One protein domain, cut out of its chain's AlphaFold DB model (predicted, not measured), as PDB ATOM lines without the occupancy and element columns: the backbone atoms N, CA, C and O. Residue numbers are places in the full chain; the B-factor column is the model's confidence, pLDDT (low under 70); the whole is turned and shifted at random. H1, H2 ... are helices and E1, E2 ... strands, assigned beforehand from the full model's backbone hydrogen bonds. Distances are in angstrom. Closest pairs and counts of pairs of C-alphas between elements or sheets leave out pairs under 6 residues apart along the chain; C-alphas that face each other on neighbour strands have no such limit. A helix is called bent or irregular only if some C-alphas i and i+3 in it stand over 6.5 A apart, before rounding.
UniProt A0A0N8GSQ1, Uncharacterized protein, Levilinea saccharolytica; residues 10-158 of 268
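Overview. This is residues 10 to 158 of the 268 residues of an uncharacterized protein of Levilinea saccharolytica (UniProt A0A0N8GSQ1). Two helical lobes lie along the longest axis, with H5 between them: one is a cluster of four crossing helices, H1 to H4, and the other holds H6, H7 and H8 with a small three-stranded sheet. The last part of H8 covers one face of that sheet. The printed part has 149 residues, mostly helix, in the order H1 H2 H3 H4 H5 H6 E1 H7 H8 E2 E3; the antiparallel sheet runs E1 E3 E2. The whole is compact, with a radius of gyration of the C-alphas of 16.5 A and spans of 46 by 32 by 26 A.

Arrangement. Start at H1, residues 10 to 21, which is irregular: C-alphas 17 and 20 are 7.1 A apart. H2, residues 25 to 35, touches H3, residues 41 to 55, at a steep tilt of 48 degrees, opposite ways; their closest C-alphas, Ile 33 and Arg 44, are 5.0 A apart. H4, residues 64 to 69, touches residues 16 to 20 of H1, about perpendicular at 81 degrees; the closest C-alphas are Pro 17 and Leu 69, 5.5 A. Next comes the hub, H5, residues 75 to 89: it touches residues 12 to 13 of H1, closest C-alphas Leu 13 and Lys 79, 7.2 A, and residues 53 to 55 of H3, closest Arg 54 and Ser 89, 5.5 A. H6, residues 91 to 101, touches H5 only at the corner, closest C-alphas Leu 87 and Ile 94, 5.1 A. After E1, residues 109 to 111, H7, residues 112 to 122, touches H6 at a steep tilt of 53 degrees; the closest C-alphas, Ile 92 and Val 119, are 7.2 A apart. H8, residues 128 to 144, touches H7 with its residues 131 to 135, closest C-alphas Lys 116 and Leu 135, 6.8 A, and only just touches H5, with 3 pairs of C-alphas within 8 A, closest Phe 83 and Ser 141, 6.9 A. E2, residues 149 to 151, and E3, residues 154 to 156, form a hairpin, with N 149 and O 156 2.8 A apart; E3 pairs with E1 through N 110 and O 155, 2.9 A. H8 on one face of the sheet makes two layers, at a height over the sheet of 11.7 A, while H6 and H7 only graze the sheet. E1, H7 H8 and E2 form a split strand-helix-strand unit, two strands running the same way with E3 between them and helices linking them, its crossover right-handed. Every O i to N i+4 pair is within hydrogen-bond range in H2, H3, H4 and H8; H1 has 3 of 8, with 6 of 9 O i to N i+3 pairs, H5 9 of 11, H6 and H7 6 of 7 each.

Along the chain. Find C-alpha 10 at (-44.883, -4.237, -28.397), where H1 begins its 19.6 A. H3 measures 21.1 A, and H5 runs 20.7 A from C-alpha 75 at (-52.357, 4.098, -28.652). H8 measures 23.8 A, and E3 ends at C-alpha 156, (-62.618, -13.387, -24.320).

Size, cuts and confidence. The two C-alphas farthest apart, Thr 23 and Ile 107, are 47.1 A from each other. The printed part has no cut, no link is long, and no printed residue is under 70 in pLDDT.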
ATOM      1  N   ALA A  10     -45.283  -5.296 -29.320       95.12
ATOM      2  CA  ALA A  10     -44.883  -4.237 -28.397       95.12
ATOM      3  C   ALA A  10     -43.842  -3.300 -29.027       95.12
ATOM      4  O   ALA A  10     -43.962  -2.082 -28.928       95.12
ATOM      5  N   ASN A  11     -42.866  -3.866 -29.743       96.50
ATOM      6  CA  ASN A  11     -41.858  -3.082 -30.457       96.50
ATOM      7  C   ASN A  11     -42.483  -2.275 -31.604       96.50
ATOM      8  O   ASN A  11     -42.088  -1.139 -31.831       96.50
ATOM      9  N   SER A  12     -43.477  -2.829 -32.302       96.62
ATOM     10  CA  SER A  12     -44.174  -2.140 -33.391       96.62
ATOM     11  C   SER A  12     -44.984  -0.954 -32.864       96.62
ATOM     12  O   SER A  12     -44.870   0.134 -33.414       96.62
ATOM     13  N   LEU A  13     -45.729  -1.115 -31.763       96.88
ATOM     14  CA  LEU A  13     -46.444  -0.005 -31.110       96.88
ATOM     15  C   LEU A  13     -45.491   1.114 -30.669       96.88
ATOM     16  O   LEU A  13     -45.796   2.285 -30.854       96.88
ATOM     17  N   LEU A  14     -44.320   0.754 -30.139       96.44
ATOM     18  CA  LEU A  14     -43.330   1.720 -29.667       96.44
ATOM     19  C   LEU A  14     -42.597   2.447 -30.810       96.44
ATOM     20  O   LEU A  14     -42.325   3.643 -30.713       96.44
ATOM     21  N   LEU A  15     -42.227   1.724 -31.871       97.38
ATOM     22  CA  LEU A  15     -41.271   2.202 -32.876       97.38
ATOM     23  C   LEU A  15     -41.921   2.653 -34.192       97.38
ATOM     24  O   LEU A  15     -41.302   3.431 -34.922       97.38
ATOM     25  N   LEU A  16     -43.139   2.207 -34.529       97.12
ATOM     26  CA  LEU A  16     -43.864   2.695 -35.716       97.12
ATOM     27  C   LEU A  16     -44.126   4.203 -35.676       97.12
ATOM     28  O   LEU A  16     -43.843   4.844 -36.686       97.12
ATOM     29  N   PRO A  17     -44.550   4.817 -34.552       97.44
ATOM     30  CA  PRO A  17     -44.787   6.263 -34.488       97.44
ATOM     31  C   PRO A  17     -43.582   7.132 -34.866       97.44
ATOM     32  O   PRO A  17     -43.742   8.314 -35.150       97.44
ATOM     33  N   LYS A  18     -42.365   6.572 -34.887       97.44
ATOM     34  CA  LYS A  18     -41.147   7.276 -35.306       97.44
ATOM     35  C   LYS A  18     -40.877   7.200 -36.807       97.44
ATOM     36  O   LYS A  18     -40.039   7.945 -37.297       97.44
ATOM     37  N   ALA A  19     -41.574   6.358 -37.566       97.50
ATOM     38  CA  ALA A  19     -41.377   6.254 -39.012       97.50
ATOM     39  C   ALA A  19     -41.468   7.608 -39.759       97.50
ATOM     40  O   ALA A  19     -40.589   7.875 -40.580       97.50
ATOM     41  N   PRO A  20     -42.420   8.516 -39.454       97.19
ATOM     42  CA  PRO A  20     -42.537   9.796 -40.159       97.19
ATOM     43  C   PRO A  20     -41.323  10.727 -40.043       97.19
ATOM     44  O   PRO A  20     -41.172  11.612 -40.878       97.19
ATOM     45  N   SER A  21     -40.448  10.545 -39.044       96.88
ATOM     46  CA  SER A  21     -39.234  11.365 -38.897       96.88
ATOM     47  C   SER A  21     -38.084  10.966 -39.831       96.88
ATOM     48  O   SER A  21     -37.027  11.591 -39.793       96.88
ATOM     49  N   PHE A  22     -38.268   9.941 -40.668       97.56
ATOM     50  CA  PHE A  22     -37.250   9.453 -41.599       97.56
ATOM     51  C   PHE A  22     -37.615   9.758 -43.053       97.56
ATOM     52  O   PHE A  22     -38.782   9.872 -43.422       97.56
ATOM     53  N   THR A  23     -36.598   9.863 -43.907       94.25
ATOM     54  CA  THR A  23     -36.789  10.193 -45.327       94.25
ATOM     55  C   THR A  23     -37.186   8.971 -46.154       94.25
ATOM     56  O   THR A  23     -37.974   9.073 -47.098       94.25
ATOM     57  N   ASN A  24     -36.620   7.809 -45.830       95.81
ATOM     58  CA  ASN A  24     -36.786   6.574 -46.587       95.81
ATOM     59  C   ASN A  24     -36.815   5.345 -45.660       95.81
ATOM     60  O   ASN A  24     -36.500   5.423 -44.472       95.81
ATOM     61  N   LEU A  25     -37.202   4.202 -46.235       95.81
ATOM     62  CA  LEU A  25     -37.376   2.952 -45.496       95.81
ATOM     63  C   LEU A  25     -36.064   2.420 -44.907       95.81
ATOM     64  O   LEU A  25     -36.093   1.799 -43.849       95.81
ATOM     65  N   GLU A  26     -34.929   2.658 -45.565       96.69
ATOM     66  CA  GLU A  26     -33.629   2.162 -45.107       96.69
ATOM     67  C   GLU A  26     -33.159   2.912 -43.854       96.69
ATOM     68  O   GLU A  26     -32.732   2.288 -42.883       96.69
ATOM     69  N   ASP A  27     -33.336   4.234 -43.810       97.56
ATOM     70  CA  ASP A  27     -33.043   5.039 -42.618       97.56
ATOM     71  C   ASP A  27     -33.905   4.598 -41.430       97.56
ATOM     72  O   ASP A  27     -33.401   4.381 -40.323       97.56
ATOM     73  N   TYR A  28     -35.201   4.385 -41.669       98.25
ATOM     74  CA  TYR A  28     -36.106   3.876 -40.641       98.25
ATOM     75  C   TYR A  28     -35.722   2.466 -40.180       98.25
ATOM     76  O   TYR A  28     -35.724   2.162 -38.986       98.25
ATOM     77  N   LYS A  29     -35.325   1.593 -41.105       97.75
ATOM     78  CA  LYS A  29     -34.847   0.248 -40.786       97.75
ATOM     79  C   LYS A  29     -33.581   0.281 -39.930       97.75
ATOM     80  O   LYS A  29     -33.484  -0.479 -38.968       97.75
ATOM     81  N   ASN A  30     -32.641   1.177 -40.217       97.88
ATOM     82  CA  ASN A  30     -31.447   1.377 -39.392       97.88
ATOM     83  C   ASN A  30     -31.800   1.885 -37.987       97.88
ATOM     84  O   ASN A  30     -31.228   1.419 -36.993       97.88
ATOM     85  N   TYR A  31     -32.796   2.767 -37.883       98.31
ATOM     86  CA  TYR A  31     -33.360   3.170 -36.598       98.31
ATOM     87  C   TYR A  31     -33.939   1.976 -35.825       98.31
ATOM     88  O   TYR A  31     -33.587   1.791 -34.657       98.31
ATOM     89  N   LEU A  32     -34.741   1.119 -36.465       98.00
ATOM     90  CA  LEU A  32     -35.259  -0.106 -35.843       98.00
ATOM     91  C   LEU A  32     -34.122  -0.999 -35.332       98.00
ATOM     92  O   LEU A  32     -34.128  -1.409 -34.173       98.00
ATOM     93  N   ILE A  33     -33.110  -1.262 -36.164       97.94
ATOM     94  CA  ILE A  33     -31.954  -2.094 -35.794       97.94
ATOM     95  C   ILE A  33     -31.235  -1.533 -34.564       97.94
ATOM     96  O   ILE A  33     -30.763  -2.304 -33.737       97.94
ATOM     97  N   SER A  34     -31.168  -0.213 -34.422       97.38
ATOM     98  CA  SER A  34     -30.459   0.432 -33.315       97.38
ATOM     99  C   SER A  34     -31.266   0.445 -32.011       97.38
ATOM    100  O   SER A  34     -30.673   0.407 -30.935       97.38
ATOM    101  N   ASN A  35     -32.600   0.460 -32.096       97.50
ATOM    102  CA  ASN A  35     -33.496   0.685 -30.952       97.50
ATOM    103  C   ASN A  35     -34.235  -0.569 -30.468       97.50
ATOM    104  O   ASN A  35     -34.884  -0.538 -29.425       97.50
ATOM    105  N   LEU A  36     -34.142  -1.687 -31.190       96.88
ATOM    106  CA  LEU A  36     -34.711  -2.949 -30.725       96.88
ATOM    107  C   LEU A  36     -33.945  -3.493 -29.500       96.88
ATOM    108  O   LEU A  36     -32.711  -3.477 -29.494       96.88
ATOM    109  N   PRO A  37     -34.642  -4.063 -28.497       95.56
ATOM    110  CA  PRO A  37     -34.082  -4.388 -27.179       95.56
ATOM    111  C   PRO A  37     -33.288  -5.709 -27.148       95.56
ATOM    112  O   PRO A  37     -33.252  -6.402 -26.132       95.56
ATOM    113  N   TYR A  38     -32.684  -6.114 -28.268       94.19
ATOM    114  CA  TYR A  38     -31.957  -7.381 -28.380       94.19
ATOM    115  C   TYR A  38     -30.443  -7.148 -28.390       94.19
ATOM    116  O   TYR A  38     -29.945  -6.319 -29.142       94.19
ATOM    117  N   ASN A  39     -29.693  -7.942 -27.624       92.50
ATOM    118  CA  ASN A  39     -28.236  -7.775 -27.508       92.50
ATOM    119  C   ASN A  39     -27.484  -8.051 -28.824       92.50
ATOM    120  O   ASN A  39     -26.490  -7.401 -29.128       92.50
ATOM    121  N   SER A  40     -27.946  -9.028 -29.610       96.56
ATOM    122  CA  SER A  40     -27.315  -9.413 -30.878       96.56
ATOM    123  C   SER A  40     -27.770  -8.502 -32.017       96.56
ATOM    124  O   SER A  40     -28.966  -8.410 -32.306       96.56
ATOM    125  N   GLU A  41     -26.815  -7.892 -32.721       95.12
ATOM    126  CA  GLU A  41     -27.091  -7.097 -33.921       95.12
ATOM    127  C   GLU A  41     -27.783  -7.918 -35.013       95.12
ATOM    128  O   GLU A  41     -28.767  -7.460 -35.587       95.12
ATOM    129  N   GLU A  42     -27.342  -9.153 -35.249       95.56
ATOM    130  CA  GLU A  42     -27.981 -10.065 -36.202       95.56
ATOM    131  C   GLU A  42     -29.457 -10.303 -35.843       95.56
ATOM    132  O   GLU A  42     -30.343 -10.258 -36.701       95.56
ATOM    133  N   THR A  43     -29.751 -10.475 -34.549       94.25
ATOM    134  CA  THR A  43     -31.135 -10.602 -34.083       94.25
ATOM    135  C   THR A  43     -31.919  -9.316 -34.320       94.25
ATOM    136  O   THR A  43     -33.029  -9.402 -34.847       94.25
ATOM    137  N   ARG A  44     -31.356  -8.139 -34.013       96.31
ATOM    138  CA  ARG A  44     -32.004  -6.844 -34.287       96.31
ATOM    139  C   ARG A  44     -32.284  -6.653 -35.777       96.31
ATOM    140  O   ARG A  44     -33.409  -6.315 -36.123       96.31
ATOM    141  N   ARG A  45     -31.333  -6.976 -36.663       96.44
ATOM    142  CA  ARG A  45     -31.513  -6.968 -38.130       96.44
ATOM    143  C   ARG A  45     -32.675  -7.852 -38.564       96.44
ATOM    144  O   ARG A  45     -33.564  -7.400 -39.282       96.44
ATOM    145  N   ARG A  46     -32.715  -9.093 -38.078       94.50
ATOM    146  CA  ARG A  46     -33.798 -10.032 -38.390       94.50
ATOM    147  C   ARG A  46     -35.162  -9.547 -37.887       94.50
ATOM    148  O   ARG A  46     -36.143  -9.670 -38.613       94.50
ATOM    149  N   ARG A  47     -35.246  -9.010 -36.665       94.75
ATOM    150  CA  ARG A  47     -36.511  -8.511 -36.093       94.75
ATOM    151  C   ARG A  47     -36.980  -7.216 -36.755       94.75
ATOM    152  O   ARG A  47     -38.168  -7.086 -37.027       94.75
ATOM    153  N   ALA A  48     -36.061  -6.315 -37.095       96.56
ATOM    154  CA  ALA A  48     -36.363  -5.119 -37.874       96.56
ATOM    155  C   ALA A  48     -36.954  -5.479 -39.244       96.56
ATOM    156  O   ALA A  48     -37.961  -4.894 -39.634       96.56
ATOM    157  N   ASN A  49     -36.402  -6.493 -39.928       94.75
ATOM    158  CA  ASN A  49     -36.991  -7.004 -41.170       94.75
ATOM    159  C   ASN A  49     -38.431  -7.483 -40.962       94.75
ATOM    160  O   ASN A  49     -39.282  -7.158 -41.770       94.75
ATOM    161  N   TYR A  50     -38.741  -8.184 -39.864       94.12
ATOM    162  CA  TYR A  50     -40.125  -8.600 -39.605       94.12
ATOM    163  C   TYR A  50     -41.080  -7.417 -39.452       94.12
ATOM    164  O   TYR A  50     -42.192  -7.483 -39.957       94.12
ATOM    165  N   ILE A  51     -40.668  -6.333 -38.794       96.00
ATOM    166  CA  ILE A  51     -41.494  -5.120 -38.704       96.00
ATOM    167  C   ILE A  51     -41.671  -4.511 -40.105       96.00
ATOM    168  O   ILE A  51     -42.796  -4.276 -40.540       96.00
ATOM    169  N   VAL A  52     -40.582  -4.317 -40.851       96.12
ATOM    170  CA  VAL A  52     -40.632  -3.738 -42.203       96.12
ATOM    171  C   VAL A  52     -41.505  -4.567 -43.150       96.12
ATOM    172  O   VAL A  52     -42.383  -4.008 -43.801       96.12
ATOM    173  N   ASP A  53     -41.330  -5.888 -43.181       93.81
ATOM    174  CA  ASP A  53     -42.078  -6.795 -44.057       93.81
ATOM    175  C   ASP A  53     -43.586  -6.769 -43.765       93.81
ATOM    176  O   ASP A  53     -44.390  -6.950 -44.678       93.81
ATOM    177  N   ARG A  54     -43.990  -6.541 -42.507       94.00
ATOM    178  CA  ARG A  54     -45.409  -6.471 -42.119       94.00
ATOM    179  C   ARG A  54     -46.053  -5.140 -42.478       94.00
ATOM    180  O   ARG A  54     -47.156  -5.127 -43.010       94.00
ATOM    181  N   PHE A  55     -45.379  -4.031 -42.178       96.00
ATOM    182  CA  PHE A  55     -45.974  -2.689 -42.242       96.00
ATOM    183  C   PHE A  55     -45.656  -1.930 -43.536       96.00
ATOM    184  O   PHE A  55     -46.385  -1.017 -43.920       96.00
ATOM    185  N   TYR A  56     -44.590  -2.323 -44.233       95.38
ATOM    186  CA  TYR A  56     -44.092  -1.702 -45.460       95.38
ATOM    187  C   TYR A  56     -43.801  -2.755 -46.540       95.38
ATOM    188  O   TYR A  56     -42.834  -2.639 -47.290       95.38
ATOM    189  N   SER A  57     -44.661  -3.774 -46.649       90.06
ATOM    190  CA  SER A  57     -44.504  -4.926 -47.556       90.06
ATOM    191  C   SER A  57     -44.317  -4.561 -49.036       90.06
ATOM    192  O   SER A  57     -43.672  -5.290 -49.784       90.06
ATOM    193  N   THR A  58     -44.844  -3.413 -49.470       87.75
ATOM    194  CA  THR A  58     -44.692  -2.901 -50.846       87.75
ATOM    195  C   THR A  58     -43.380  -2.145 -51.079       87.75
ATOM    196  O   THR A  58     -43.138  -1.659 -52.182       87.75
ATOM    197  N   GLY A  59     -42.558  -1.964 -50.040       88.44
ATOM    198  CA  GLY A  59     -41.340  -1.149 -50.060       88.44
ATOM    199  C   GLY A  59     -41.586   0.366 -50.108       88.44
ATOM    200  O   GLY A  59     -40.642   1.148 -49.988       88.44
ATOM    201  N   LYS A  60     -42.839   0.818 -50.259       90.50
ATOM    202  CA  LYS A  60     -43.184   2.245 -50.306       90.50
ATOM    203  C   LYS A  60     -43.210   2.837 -48.900       90.50
ATOM    204  O   LYS A  60     -44.121   2.562 -48.125       90.50
ATOM    205  N   PHE A  61     -42.239   3.695 -48.591       92.81
ATOM    206  CA  PHE A  61     -42.176   4.358 -47.285       92.81
ATOM    207  C   PHE A  61     -43.150   5.531 -47.149       92.81
ATOM    208  O   PHE A  61     -43.793   5.693 -46.115       92.81
ATOM    209  N   LYS A  62     -43.304   6.328 -48.213       92.12
ATOM    210  CA  LYS A  62     -44.372   7.328 -48.325       92.12
ATOM    211  C   LYS A  62     -45.676   6.599 -48.637       92.12
ATOM    212  O   LYS A  62     -46.029   6.410 -49.797       92.12
ATOM    213  N   SER A  63     -46.319   6.110 -47.589       94.50
ATOM    214  CA  SER A  63     -47.529   5.300 -47.653       94.50
ATOM    215  C   SER A  63     -48.630   5.905 -46.781       94.50
ATOM    216  O   SER A  63     -48.336   6.734 -45.911       94.50
ATOM    217  N   PRO A  64     -49.883   5.452 -46.948       95.75
ATOM    218  CA  PRO A  64     -50.969   5.782 -46.032       95.75
ATOM    219  C   PRO A  64     -50.633   5.543 -44.558       95.75
ATOM    220  O   PRO A  64     -51.041   6.327 -43.708       95.75
ATOM    221  N   LEU A  65     -49.847   4.503 -44.242       97.06
ATOM    222  CA  LEU A  65     -49.395   4.245 -42.872       97.06
ATOM    223  C   LEU A  65     -48.523   5.386 -42.340       97.06
ATOM    224  O   LEU A  65     -48.795   5.905 -41.265       97.06
ATOM    225  N   THR A  66     -47.508   5.811 -43.092       96.69
ATOM    226  CA  THR A  66     -46.625   6.908 -42.661       96.69
ATOM    227  C   THR A  66     -47.374   8.236 -42.569       96.69
ATOM    228  O   THR A  66     -47.128   8.998 -41.640       96.69
ATOM    229  N   LEU A  67     -48.322   8.494 -43.478       96.00
ATOM    230  CA  LEU A  67     -49.210   9.660 -43.396       96.00
ATOM    231  C   LEU A  67     -50.085   9.624 -42.136       96.00
ATOM    232  O   LEU A  67     -50.252  10.636 -41.465       96.00
ATOM    233  N   PHE A  68     -50.647   8.467 -41.797       96.81
ATOM    234  CA  PHE A  68     -51.432   8.315 -40.577       96.81
ATOM    235  C   PHE A  68     -50.569   8.552 -39.329       96.81
ATOM    236  O   PHE A  68     -50.933   9.328 -38.452       96.81
ATOM    237  N   LEU A  69     -49.381   7.943 -39.285       97.12
ATOM    238  CA  LEU A  69     -48.446   8.074 -38.167       97.12
ATOM    239  C   LEU A  69     -47.912   9.505 -37.999       97.12
ATOM    240  O   LEU A  69     -47.608   9.898 -36.876       97.12
ATOM    241  N   SER A  70     -47.812  10.300 -39.074       96.31
ATOM    242  CA  SER A  70     -47.326  11.690 -38.995       96.31
ATOM    243  C   SER A  70     -48.269  12.626 -38.242       96.31
ATOM    244  O   SER A  70     -47.889  13.754 -37.950       96.31
ATOM    245  N   HIS A  71     -49.489  12.176 -37.948       94.44
ATOM    246  CA  HIS A  71     -50.477  12.906 -37.158       94.44
ATOM    247  C   HIS A  71     -50.503  12.461 -35.688       94.44
ATOM    248  O   HIS A  71     -51.460  12.763 -34.983       94.44
ATOM    249  N   GLU A  72     -49.456  11.758 -35.239       91.38
ATOM    250  CA  GLU A  72     -49.227  11.363 -33.842       91.38
ATOM    251  C   GLU A  72     -50.440  10.656 -33.203       91.38
ATOM    252  O   GLU A  72     -50.980  11.113 -32.189       91.38
ATOM    253  N   PRO A  73     -50.900   9.535 -33.792       90.25
ATOM    254  CA  PRO A  73     -52.063   8.823 -33.287       90.25
ATOM    255  C   PRO A  73     -51.806   8.302 -31.873       90.25
ATOM    256  O   PRO A  73     -50.729   7.790 -31.560       90.25
ATOM    257  N   GLN A  74     -52.835   8.380 -31.034       90.69
ATOM    258  CA  GLN A  74     -52.823   7.772 -29.706       90.69
ATOM    259  C   GLN A  74     -52.830   6.235 -29.801       90.69
ATOM    260  O   GLN A  74     -53.222   5.649 -30.814       90.69
ATOM    261  N   ASP A  75     -52.447   5.564 -28.714       89.25
ATOM    262  CA  ASP A  75     -52.357   4.098 -28.652       89.25
ATOM    263  C   ASP A  75     -53.666   3.390 -29.038       89.25
ATOM    264  O   ASP A  75     -53.640   2.373 -29.734       89.25
ATOM    265  N   ASN A  76     -54.820   3.911 -28.606       90.44
ATOM    266  CA  ASN A  76     -56.134   3.348 -28.942       90.44
ATOM    267  C   ASN A  76     -56.427   3.397 -30.452       90.44
ATOM    268  O   ASN A  76     -57.080   2.491 -30.967       90.44
ATOM    269  N   ALA A  77     -55.898   4.392 -31.166       94.25
ATOM    270  CA  ALA A  77     -56.002   4.494 -32.617       94.25
ATOM    271  C   ALA A  77     -54.974   3.604 -33.338       94.25
ATOM    272  O   ALA A  77     -55.285   2.997 -34.362       94.25
ATOM    273  N   LEU A  78     -53.756   3.465 -32.803       97.12
ATOM    274  CA  LEU A  78     -52.703   2.671 -33.441       97.12
ATOM    275  C   LEU A  78     -52.910   1.155 -33.289       97.12
ATOM    276  O   LEU A  78     -52.641   0.394 -34.222       97.12
ATOM    277  N   LYS A  79     -53.394   0.693 -32.132       97.94
ATOM    278  CA  LYS A  79     -53.529  -0.743 -31.824       97.94
ATOM    279  C   LYS A  79     -54.373  -1.528 -32.846       97.94
ATOM    280  O   LYS A  79     -53.881  -2.553 -33.325       97.94
ATOM    281  N   PRO A  80     -55.578  -1.079 -33.256       98.00
ATOM    282  CA  PRO A  80     -56.357  -1.775 -34.281       98.00
ATOM    283  C   PRO A  80     -55.644  -1.845 -35.637       98.00
ATOM    284  O   PRO A  80     -55.708  -2.870 -36.311       98.00
ATOM    285  N   ILE A  81     -54.914  -0.791 -36.019       98.06
ATOM    286  CA  ILE A  81     -54.143  -0.747 -37.273       98.06
ATOM    287  C   ILE A  81     -52.989  -1.750 -37.228       98.06
ATOM    288  O   ILE A  81     -52.758  -2.482 -38.191       98.06
ATOM    289  N   VAL A  82     -52.291  -1.831 -36.092       98.06
ATOM    290  CA  VAL A  82     -51.238  -2.829 -35.878       98.06
ATOM    291  C   VAL A  82     -51.800  -4.246 -35.968       98.06
ATOM    292  O   VAL A  82     -51.231  -5.078 -36.672       98.06
ATOM    293  N   PHE A  83     -52.942  -4.515 -35.330       98.19
ATOM    294  CA  PHE A  83     -53.605  -5.819 -35.417       98.19
ATOM    295  C   PHE A  83     -53.985  -6.177 -36.853       98.19
ATOM    296  O   PHE A  83     -53.700  -7.279 -37.318       98.19
ATOM    297  N   TYR A  84     -54.573  -5.226 -37.575       98.12
ATOM    298  CA  TYR A  84     -54.959  -5.383 -38.969       98.12
ATOM    299  C   TYR A  84     -53.772  -5.777 -39.870       98.12
ATOM    300  O   TYR A  84     -53.857  -6.770 -40.594       98.12
ATOM    301  N   HIS A  85     -52.639  -5.072 -39.774       97.25
ATOM    302  CA  HIS A  85     -51.433  -5.387 -40.557       97.25
ATOM    303  C   HIS A  85     -50.782  -6.714 -40.152       97.25
ATOM    304  O   HIS A  85     -50.280  -7.448 -41.007       97.25
ATOM    305  N   ILE A  86     -50.821  -7.075 -38.865       95.19
ATOM    306  CA  ILE A  86     -50.376  -8.400 -38.407       95.19
ATOM    307  C   ILE A  86     -51.208  -9.487 -39.071       95.19
ATOM    308  O   ILE A  86     -50.643 -10.426 -39.619       95.19
ATOM    309  N   LEU A  87     -52.536  -9.361 -39.077       95.94
ATOM    310  CA  LEU A  87     -53.373 -10.350 -39.741       95.94
ATOM    311  C   LEU A  87     -53.067 -10.399 -41.238       95.94
ATOM    312  O   LEU A  87     -52.714 -11.466 -41.726       95.94
ATOM    313  N   LYS A  88     -53.054  -9.262 -41.949       94.62
ATOM    314  CA  LYS A  88     -52.705  -9.219 -43.386       94.62
ATOM    315  C   LYS A  88     -51.388  -9.928 -43.726       94.62
ATOM    316  O   LYS A  88     -51.269 -10.488 -44.813       94.62
ATOM    317  N   SER A  89     -50.414  -9.907 -42.820       92.44
ATOM    318  CA  SER A  89     -49.087 -10.493 -43.031       92.44
ATOM    319  C   SER A  89     -48.931 -11.935 -42.528       92.44
ATOM    320  O   SER A  89     -47.984 -12.613 -42.929       92.44
ATOM    321  N   GLU A  90     -49.846 -12.436 -41.692       92.69
ATOM    322  CA  GLU A  90     -49.706 -13.718 -40.990       92.69
ATOM    323  C   GLU A  90     -50.896 -14.651 -41.291       92.69
ATOM    324  O   GLU A  90     -51.928 -14.601 -40.612       92.69
ATOM    325  N   PRO A  91     -50.772 -15.577 -42.267       92.44
ATOM    326  CA  PRO A  91     -51.913 -16.355 -42.753       92.44
ATOM    327  C   PRO A  91     -52.603 -17.212 -41.685       92.44
ATOM    328  O   PRO A  91     -53.825 -17.342 -41.697       92.44
ATOM    329  N   ILE A  92     -51.844 -17.782 -40.741       94.19
ATOM    330  CA  ILE A  92     -52.435 -18.566 -39.646       94.19
ATOM    331  C   ILE A  92     -53.248 -17.680 -38.696       94.19
ATOM    332  O   ILE A  92     -54.281 -18.109 -38.188       94.19
ATOM    333  N   ALA A  93     -52.824 -16.432 -38.485       95.25
ATOM    334  CA  ALA A  93     -53.534 -15.496 -37.628       95.25
ATOM    335  C   ALA A  93     -54.863 -15.064 -38.270       95.25
ATOM    336  O   ALA A  93     -55.872 -15.017 -37.566       95.25
ATOM    337  N   ILE A  94     -54.898 -14.848 -39.597       95.88
ATOM    338  CA  ILE A  94     -56.160 -14.627 -40.338       95.88
ATOM    339  C   ILE A  94     -57.104 -15.805 -40.137       95.88
ATOM    340  O   ILE A  94     -58.259 -15.601 -39.781       95.88
ATOM    341  N   LYS A  95     -56.623 -17.044 -40.311       97.19
ATOM    342  CA  LYS A  95     -57.461 -18.239 -40.135       97.19
ATOM    343  C   LYS A  95     -58.048 -18.325 -38.733       97.19
ATOM    344  O   LYS A  95     -59.235 -18.594 -38.582       97.19
ATOM    345  N   VAL A  96     -57.250 -18.019 -37.713       97.62
ATOM    346  CA  VAL A  96     -57.742 -17.939 -36.333       97.62
ATOM    347  C   VAL A  96     -58.809 -16.852 -36.182       97.62
ATOM    348  O   VAL A  96     -59.831 -17.108 -35.554       97.62
ATOM    349  N   ALA A  97     -58.623 -15.662 -36.757       98.06
ATOM    350  CA  ALA A  97     -59.624 -14.599 -36.692       98.06
ATOM    351  C   ALA A  97     -60.934 -14.984 -37.407       98.06
ATOM    352  O   ALA A  97     -62.013 -14.889 -36.825       98.06
ATOM    353  N   GLU A  98     -60.847 -15.470 -38.645       97.12
ATOM    354  CA  GLU A  98     -62.002 -15.682 -39.523       97.12
ATOM    355  C   GLU A  98     -62.785 -16.960 -39.256       97.12
ATOM    356  O   GLU A  98     -64.001 -16.972 -39.469       97.12
ATOM    357  N   GLU A  99     -62.101 -18.029 -38.850       97.81
ATOM    358  CA  GLU A  99     -62.661 -19.384 -38.809       97.81
ATOM    359  C   GLU A  99     -62.665 -20.000 -37.405       97.81
ATOM    360  O   GLU A  99     -63.276 -21.050 -37.207       97.81
ATOM    361  N   LEU A 100     -62.035 -19.350 -36.421       98.00
ATOM    362  CA  LEU A 100     -62.141 -19.742 -35.016       98.00
ATOM    363  C   LEU A 100     -62.812 -18.656 -34.176       98.00
ATOM    364  O   LEU A 100     -63.864 -18.899 -33.597       98.00
ATOM    365  N   VAL A 101     -62.234 -17.457 -34.111       98.25
ATOM    366  CA  VAL A 101     -62.707 -16.384 -33.225       98.25
ATOM    367  C   VAL A 101     -64.058 -15.845 -33.680       98.25
ATOM    368  O   VAL A 101     -65.005 -15.866 -32.898       98.25
ATOM    369  N   TYR A 102     -64.187 -15.425 -34.941       97.81
ATOM    370  CA  TYR A 102     -65.443 -14.871 -35.444       97.81
ATOM    371  C   TYR A 102     -66.623 -15.864 -35.353       97.81
ATOM    372  O   TYR A 102     -67.668 -15.478 -34.831       97.81
ATOM    373  N   PRO A 103     -66.495 -17.155 -35.737       97.94
ATOM    374  CA  PRO A 103     -67.572 -18.134 -35.545       97.94
ATOM    375  C   PRO A 103     -67.922 -18.411 -34.079       97.94
ATOM    376  O   PRO A 103     -69.055 -18.784 -33.783       97.94
ATOM    377  N   LEU A 104     -66.976 -18.217 -33.154       98.19
ATOM    378  CA  LEU A 104     -67.201 -18.363 -31.714       98.19
ATOM    379  C   LEU A 104     -67.748 -17.089 -31.050       98.19
ATOM    380  O   LEU A 104     -67.933 -17.089 -29.832       98.19
ATOM    381  N   LEU A 105     -68.061 -16.027 -31.805       96.81
ATOM    382  CA  LEU A 105     -68.662 -14.800 -31.262       96.81
ATOM    383  C   LEU A 105     -69.910 -15.032 -30.395       96.81
ATOM    384  O   LEU A 105     -69.970 -14.410 -29.338       96.81
ATOM    385  N   PRO A 106     -70.861 -15.928 -30.741       97.00
ATOM    386  CA  PRO A 106     -72.017 -16.197 -29.879       97.00
ATOM    387  C   PRO A 106     -71.644 -16.727 -28.487       97.00
ATOM    388  O   PRO A 106     -72.400 -16.558 -27.538       97.00
ATOM    389  N   ILE A 107     -70.480 -17.375 -28.362       97.38
ATOM    390  CA  ILE A 107     -69.942 -17.877 -27.090       97.38
ATOM    391  C   ILE A 107     -69.056 -16.813 -26.417       97.38
ATOM    392  O   ILE A 107     -68.916 -16.798 -25.194       97.38
ATOM    393  N   GLY A 108     -68.432 -15.937 -27.208       97.50
ATOM    394  CA  GLY A 108     -67.619 -14.809 -26.743       97.50
ATOM    395  C   GLY A 108     -66.268 -15.200 -26.141       97.50
ATOM    396  O   GLY A 108     -65.633 -14.401 -25.445       97.50
ATOM    397  N   ARG A 109     -65.816 -16.444 -26.345       97.94
ATOM    398  CA  ARG A 109     -64.523 -16.924 -25.840       97.94
ATOM    399  C   ARG A 109     -63.979 -18.131 -26.597       97.94
ATOM    400  O   ARG A 109     -64.732 -18.916 -27.165       97.94
ATOM    401  N   THR A 110     -62.665 -18.318 -26.504       98.12
ATOM    402  CA  THR A 110     -61.943 -19.544 -26.880       98.12
ATOM    403  C   THR A 110     -60.819 -19.808 -25.880       98.12
ATOM    404  O   THR A 110     -60.361 -18.877 -25.211       98.12
ATOM    405  N   ASN A 111     -60.366 -21.053 -25.759       97.62
ATOM    406  CA  ASN A 111     -59.254 -21.421 -24.882       97.62
ATOM    407  C   ASN A 111     -58.011 -21.885 -25.658       97.62
ATOM    408  O   ASN A 111     -58.033 -22.066 -26.877       97.62
ATOM    409  N   ARG A 112     -56.895 -22.048 -24.945       97.31
ATOM    410  CA  ARG A 112     -55.598 -22.398 -25.531       97.31
ATOM    411  C   ARG A 112     -55.634 -23.719 -26.293       97.31
ATOM    412  O   ARG A 112     -55.040 -23.775 -27.367       97.31
ATOM    413  N   ASP A 113     -56.333 -24.728 -25.785       97.25
ATOM    414  CA  ASP A 113     -56.449 -26.036 -26.437       97.25
ATOM    415  C   ASP A 113     -57.266 -25.955 -27.728       97.25
ATOM    416  O   ASP A 113     -56.828 -26.451 -28.759       97.25
ATOM    417  N   GLN A 114     -58.379 -25.217 -27.736       97.75
ATOM    418  CA  GLN A 114     -59.163 -24.983 -28.953       97.75
ATOM    419  C   GLN A 114     -58.344 -24.259 -30.030       97.75
ATOM    420  O   GLN A 114     -58.403 -24.625 -31.205       97.75
ATOM    421  N   VAL A 115     -57.556 -23.248 -29.644       97.62
ATOM    422  CA  VAL A 115     -56.655 -22.549 -30.576       97.62
ATOM    423  C   VAL A 115     -55.536 -23.483 -31.042       97.62
ATOM    424  O   VAL A 115     -55.199 -23.480 -32.222       97.62
ATOM    425  N   LYS A 116     -54.974 -24.303 -30.149       97.38
ATOM    426  CA  LYS A 116     -53.945 -25.300 -30.471       97.38
ATOM    427  C   LYS A 116     -54.448 -26.308 -31.496       97.38
ATOM    428  O   LYS A 116     -53.813 -26.466 -32.537       97.38
ATOM    429  N   ASP A 117     -55.588 -26.931 -31.230       97.38
ATOM    430  CA  ASP A 117     -56.207 -27.916 -32.111       97.38
ATOM    431  C   ASP A 117     -56.541 -27.294 -33.466       97.38
ATOM    432  O   ASP A 117     -56.300 -27.897 -34.509       97.38
ATOM    433  N   PHE A 118     -57.042 -26.057 -33.472       97.50
ATOM    434  CA  PHE A 118     -57.295 -25.321 -34.705       97.50
ATOM    435  C   PHE A 118     -56.010 -25.059 -35.503       97.50
ATOM    436  O   PHE A 118     -55.969 -25.318 -36.704       97.50
ATOM    437  N   VAL A 119     -54.945 -24.581 -34.853       95.81
ATOM    438  CA  VAL A 119     -53.662 -24.309 -35.516       95.81
ATOM    439  C   VAL A 119     -53.059 -25.592 -36.092       95.81
ATOM    440  O   VAL A 119     -52.573 -25.575 -37.222       95.81
ATOM    441  N   LEU A 120     -53.141 -26.710 -35.369       95.94
ATOM    442  CA  LEU A 120     -52.630 -28.005 -35.823       95.94
ATOM    443  C   LEU A 120     -53.390 -28.572 -37.032       95.94
ATOM    444  O   LEU A 120     -52.786 -29.281 -37.830       95.94
ATOM    445  N   LYS A 121     -54.663 -28.208 -37.247       95.81
ATOM    446  CA  LYS A 121     -55.378 -28.558 -38.494       95.81
ATOM    447  C   LYS A 121     -54.723 -27.941 -39.733       95.81
ATOM    448  O   LYS A 121     -54.740 -28.546 -40.798       95.81
ATOM    449  N   TYR A 122     -54.152 -26.744 -39.593       94.75
ATOM    450  CA  TYR A 122     -53.502 -26.009 -40.684       94.75
ATOM    451  C   TYR A 122     -51.993 -26.244 -40.771       94.75
ATOM    452  O   TYR A 122     -51.394 -26.072 -41.835       94.75
ATOM    453  N   LEU A 123     -51.370 -26.603 -39.650       92.69
ATOM    454  CA  LEU A 123     -49.933 -26.805 -39.507       92.69
ATOM    455  C   LEU A 123     -49.655 -28.082 -38.688       92.69
ATOM    456  O   LEU A 123     -49.126 -27.979 -37.580       92.69
ATOM    457  N   PRO A 124     -49.999 -29.279 -39.208       92.44
ATOM    458  CA  PRO A 124     -49.865 -30.534 -38.459       92.44
ATOM    459  C   PRO A 124     -48.408 -30.866 -38.110       92.44
ATOM    460  O   PRO A 124     -48.134 -31.393 -37.040       92.44
ATOM    461  N   GLU A 125     -47.469 -30.471 -38.971       91.50
ATOM    462  CA  GLU A 125     -46.026 -30.714 -38.811       91.50
ATOM    463  C   GLU A 125     -45.309 -29.635 -37.972       91.50
ATOM    464  O   GLU A 125     -44.079 -29.534 -37.972       91.50
ATOM    465  N   ALA A 126     -46.050 -28.747 -37.299       90.44
ATOM    466  CA  ALA A 126     -45.436 -27.715 -36.473       90.44
ATOM    467  C   ALA A 126     -44.746 -28.337 -35.250       90.44
ATOM    468  O   ALA A 126     -45.386 -28.991 -34.434       90.44
ATOM    469  N   SER A 127     -43.451 -28.053 -35.072       90.81
ATOM    470  CA  SER A 127     -42.738 -28.449 -33.850       90.81
ATOM    471  C   SER A 127     -43.383 -27.847 -32.594       90.81
ATOM    472  O   SER A 127     -43.921 -26.735 -32.642       90.81
ATOM    473  N   ASP A 128     -43.235 -28.508 -31.445       91.19
ATOM    474  CA  ASP A 128     -43.777 -28.030 -30.163       91.19
ATOM    475  C   ASP A 128     -43.333 -26.602 -29.816       91.19
ATOM    476  O   ASP A 128     -44.119 -25.785 -29.330       91.19
ATOM    477  N   SER A 129     -42.072 -26.266 -30.106       89.56
ATOM    478  CA  SER A 129     -41.529 -24.920 -29.892       89.56
ATOM    479  C   SER A 129     -42.211 -23.886 -30.794       89.56
ATOM    480  O   SER A 129     -42.620 -22.816 -30.332       89.56
ATOM    481  N   SER A 130     -42.395 -24.212 -32.077       90.06
ATOM    482  CA  SER A 130     -43.109 -23.357 -33.030       90.06
ATOM    483  C   SER A 130     -44.564 -23.154 -32.615       90.06
ATOM    484  O   SER A 130     -45.032 -22.017 -32.591       90.06
ATOM    485  N   LEU A 131     -45.256 -24.227 -32.229       93.31
ATOM    486  CA  LEU A 131     -46.642 -24.185 -31.769       93.31
ATOM    487  C   LEU A 131     -46.788 -23.341 -30.502       93.31
ATOM    488  O   LEU A 131     -47.633 -22.449 -30.447       93.31
ATOM    489  N   LYS A 132     -45.919 -23.546 -29.506       93.31
ATOM    490  CA  LYS A 132     -45.908 -22.751 -28.270       93.31
ATOM    491  C   LYS A 132     -45.757 -21.258 -28.558       93.31
ATOM    492  O   LYS A 132     -46.487 -20.457 -27.968       93.31
ATOM    493  N   ASN A 133     -44.837 -20.891 -29.452       92.12
ATOM    494  CA  ASN A 133     -44.614 -19.496 -29.827       92.12
ATOM    495  C   ASN A 133     -45.792 -18.916 -30.622       92.12
ATOM    496  O   ASN A 133     -46.172 -17.781 -30.350       92.12
ATOM    497  N   MET A 134     -46.415 -19.689 -31.519       93.88
ATOM    498  CA  MET A 134     -47.628 -19.262 -32.232       93.88
ATOM    499  C   MET A 134     -48.794 -18.999 -31.292       93.88
ATOM    500  O   MET A 134     -49.406 -17.938 -31.356       93.88
ATOM    501  N   LEU A 135     -49.066 -19.924 -30.372       95.44
ATOM    502  CA  LEU A 135     -50.119 -19.737 -29.378       95.44
ATOM    503  C   LEU A 135     -49.849 -18.507 -28.513       95.44
ATOM    504  O   LEU A 135     -50.760 -17.728 -28.255       95.44
ATOM    505  N   ARG A 136     -48.594 -18.295 -28.099       95.06
ATOM    506  CA  ARG A 136     -48.219 -17.083 -27.361       95.06
ATOM    507  C   ARG A 136     -48.487 -15.826 -28.188       95.06
ATOM    508  O   ARG A 136     -49.102 -14.907 -27.668       95.06
ATOM    509  N   ALA A 137     -48.046 -15.794 -29.442       95.44
ATOM    510  CA  ALA A 137     -48.200 -14.645 -30.328       95.44
ATOM    511  C   ALA A 137     -49.676 -14.316 -30.605       95.44
ATOM    512  O   ALA A 137     -50.056 -13.151 -30.538       95.44
ATOM    513  N   ILE A 138     -50.515 -15.332 -30.838       96.38
ATOM    514  CA  ILE A 138     -51.967 -15.174 -31.016       96.38
ATOM    515  C   ILE A 138     -52.595 -14.579 -29.753       96.38
ATOM    516  O   ILE A 138     -53.257 -13.552 -29.815       96.38
ATOM    517  N   PHE A 139     -52.374 -15.180 -28.583       97.06
ATOM    518  CA  PHE A 139     -52.967 -14.673 -27.341       97.06
ATOM    519  C   PHE A 139     -52.478 -13.256 -27.021       97.06
ATOM    520  O   PHE A 139     -53.261 -12.385 -26.640       97.06
ATOM    521  N   TYR A 140     -51.184 -13.011 -27.216       96.31
ATOM    522  CA  TYR A 140     -50.581 -11.711 -26.969       96.31
ATOM    523  C   TYR A 140     -51.128 -10.630 -27.905       96.31
ATOM    524  O   TYR A 140     -51.393  -9.524 -27.436       96.31
ATOM    525  N   SER A 141     -51.365 -10.945 -29.185       96.19
ATOM    526  CA  SER A 141     -51.918  -9.987 -30.146       96.19
ATOM    527  C   SER A 141     -53.335  -9.566 -29.785       96.19
ATOM    528  O   SER A 141     -53.600  -8.367 -29.717       96.19
ATOM    529  N   TYR A 142     -54.218 -10.518 -29.471       97.44
ATOM    530  CA  TYR A 142     -55.587 -10.204 -29.058       97.44
ATOM    531  C   TYR A 142     -55.617  -9.329 -27.803       97.44
ATOM    532  O   TYR A 142     -56.366  -8.353 -27.771       97.44
ATOM    533  N   ASN A 143     -54.780  -9.644 -26.807       97.31
ATOM    534  CA  ASN A 143     -54.750  -8.922 -25.537       97.31
ATOM    535  C   ASN A 143     -54.137  -7.521 -25.654       97.31
ATOM    536  O   ASN A 143     -54.753  -6.529 -25.271       97.31
ATOM    537  N   LEU A 144     -52.907  -7.421 -26.171       96.94
ATOM    538  CA  LEU A 144     -52.156  -6.163 -26.176       96.94
ATOM    539  C   LEU A 144     -52.799  -5.115 -27.097       96.94
ATOM    540  O   LEU A 144     -52.773  -3.919 -26.789       96.94
ATOM    541  N   LEU A 145     -53.396  -5.568 -28.203       97.25
ATOM    542  CA  LEU A 145     -54.009  -4.710 -29.218       97.25
ATOM    543  C   LEU A 145     -55.497  -4.438 -28.954       97.25
ATOM    544  O   LEU A 145     -56.148  -3.786 -29.766       97.25
ATOM    545  N   GLY A 146     -56.033  -4.891 -27.815       95.25
ATOM    546  CA  GLY A 146     -57.385  -4.547 -27.368       95.25
ATOM    547  C   GLY A 146     -58.502  -5.124 -28.241       95.25
ATOM    548  O   GLY A 146     -59.582  -4.535 -28.325       95.25
ATOM    549  N   ILE A 147     -58.248  -6.250 -28.917       96.75
ATOM    550  CA  ILE A 147     -59.269  -6.967 -29.698       96.75
ATOM    551  C   ILE A 147     -60.045  -7.945 -28.818       96.75
ATOM    552  O   ILE A 147     -61.253  -8.111 -28.969       96.75
ATOM    553  N   GLY A 148     -59.348  -8.565 -27.871       95.94
ATOM    554  CA  GLY A 148     -59.932  -9.394 -26.833       95.94
ATOM    555  C   GLY A 148     -59.227  -9.170 -25.502       95.94
ATOM    556  O   GLY A 148     -58.239  -8.447 -25.409       95.94
ATOM    557  N   ASN A 149     -59.732  -9.818 -24.465       96.62
ATOM    558  CA  ASN A 149     -59.119  -9.848 -23.147       96.62
ATOM    559  C   ASN A 149     -58.619 -11.265 -22.866       96.62
ATOM    560  O   ASN A 149     -59.382 -12.227 -22.987       96.62
ATOM    561  N   VAL A 150     -57.344 -11.404 -22.508       95.75
ATOM    562  CA  VAL A 150     -56.774 -12.700 -22.137       95.75
ATOM    563  C   VAL A 150     -56.714 -12.835 -20.624       95.75
ATOM    564  O   VAL A 150     -56.027 -12.076 -19.946       95.75
ATOM    565  N   ALA A 151     -57.382 -13.867 -20.111       92.88
ATOM    566  CA  ALA A 151     -57.345 -14.262 -18.710       92.88
ATOM    567  C   ALA A 151     -56.897 -15.726 -18.617       92.88
ATOM    568  O   ALA A 151     -57.631 -16.644 -18.998       92.88
ATOM    569  N   GLY A 152     -55.668 -15.942 -18.139       92.31
ATOM    570  CA  GLY A 152     -55.036 -17.262 -18.132       92.31
ATOM    571  C   GLY A 152     -54.922 -17.831 -19.547       92.31
ATOM    572  O   GLY A 152     -54.279 -17.244 -20.414       92.31
ATOM    573  N   GLU A 153     -55.572 -18.968 -19.786       95.44
ATOM    574  CA  GLU A 153     -55.569 -19.669 -21.075       95.44
ATOM    575  C   GLU A 153     -56.808 -19.391 -21.933       95.44
ATOM    576  O   GLU A 153     -57.053 -20.089 -22.913       95.44
ATOM    577  N   THR A 154     -57.604 -18.380 -21.586       97.88
ATOM    578  CA  THR A 154     -58.820 -18.013 -22.324       97.88
ATOM    579  C   THR A 154     -58.670 -16.645 -22.974       97.88
ATOM    580  O   THR A 154     -58.273 -15.692 -22.307       97.88
ATOM    581  N   ILE A 155     -59.047 -16.536 -24.249       98.25
ATOM    582  CA  ILE A 155     -59.315 -15.257 -24.918       98.25
ATOM    583  C   ILE A 155     -60.822 -15.017 -24.842       98.25
ATOM    584  O   ILE A 155     -61.599 -15.861 -25.289       98.25
ATOM    585  N   ARG A 156     -61.237 -13.880 -24.288       98.44
ATOM    586  CA  ARG A 156     -62.618 -13.387 -24.320       98.44
ATOM    587  C   ARG A 156     -62.730 -12.261 -25.331       98.44
ATOM    588  O   ARG A 156     -61.836 -11.421 -25.413       98.44
ATOM    589  N   PHE A 157     -63.809 -12.235 -26.094       98.00
ATOM    590  CA  PHE A 157     -64.013 -11.260 -27.157       98.00
ATOM    591  C   PHE A 157     -65.504 -11.062 -27.415       98.00
ATOM    592  O   PHE A 157     -66.315 -11.950 -27.174       98.00
ATOM    593  N   GLN A 158     -65.854  -9.886 -27.916       98.00
ATOM    594  CA  GLN A 158     -67.221  -9.513 -28.261       98.00
ATOM    595  C   GLN A 158     -67.201  -8.472 -29.378       98.00
ATOM    596  O   GLN A 158     -66.171  -7.826 -29.613       98.00
TER     597      GLN A 158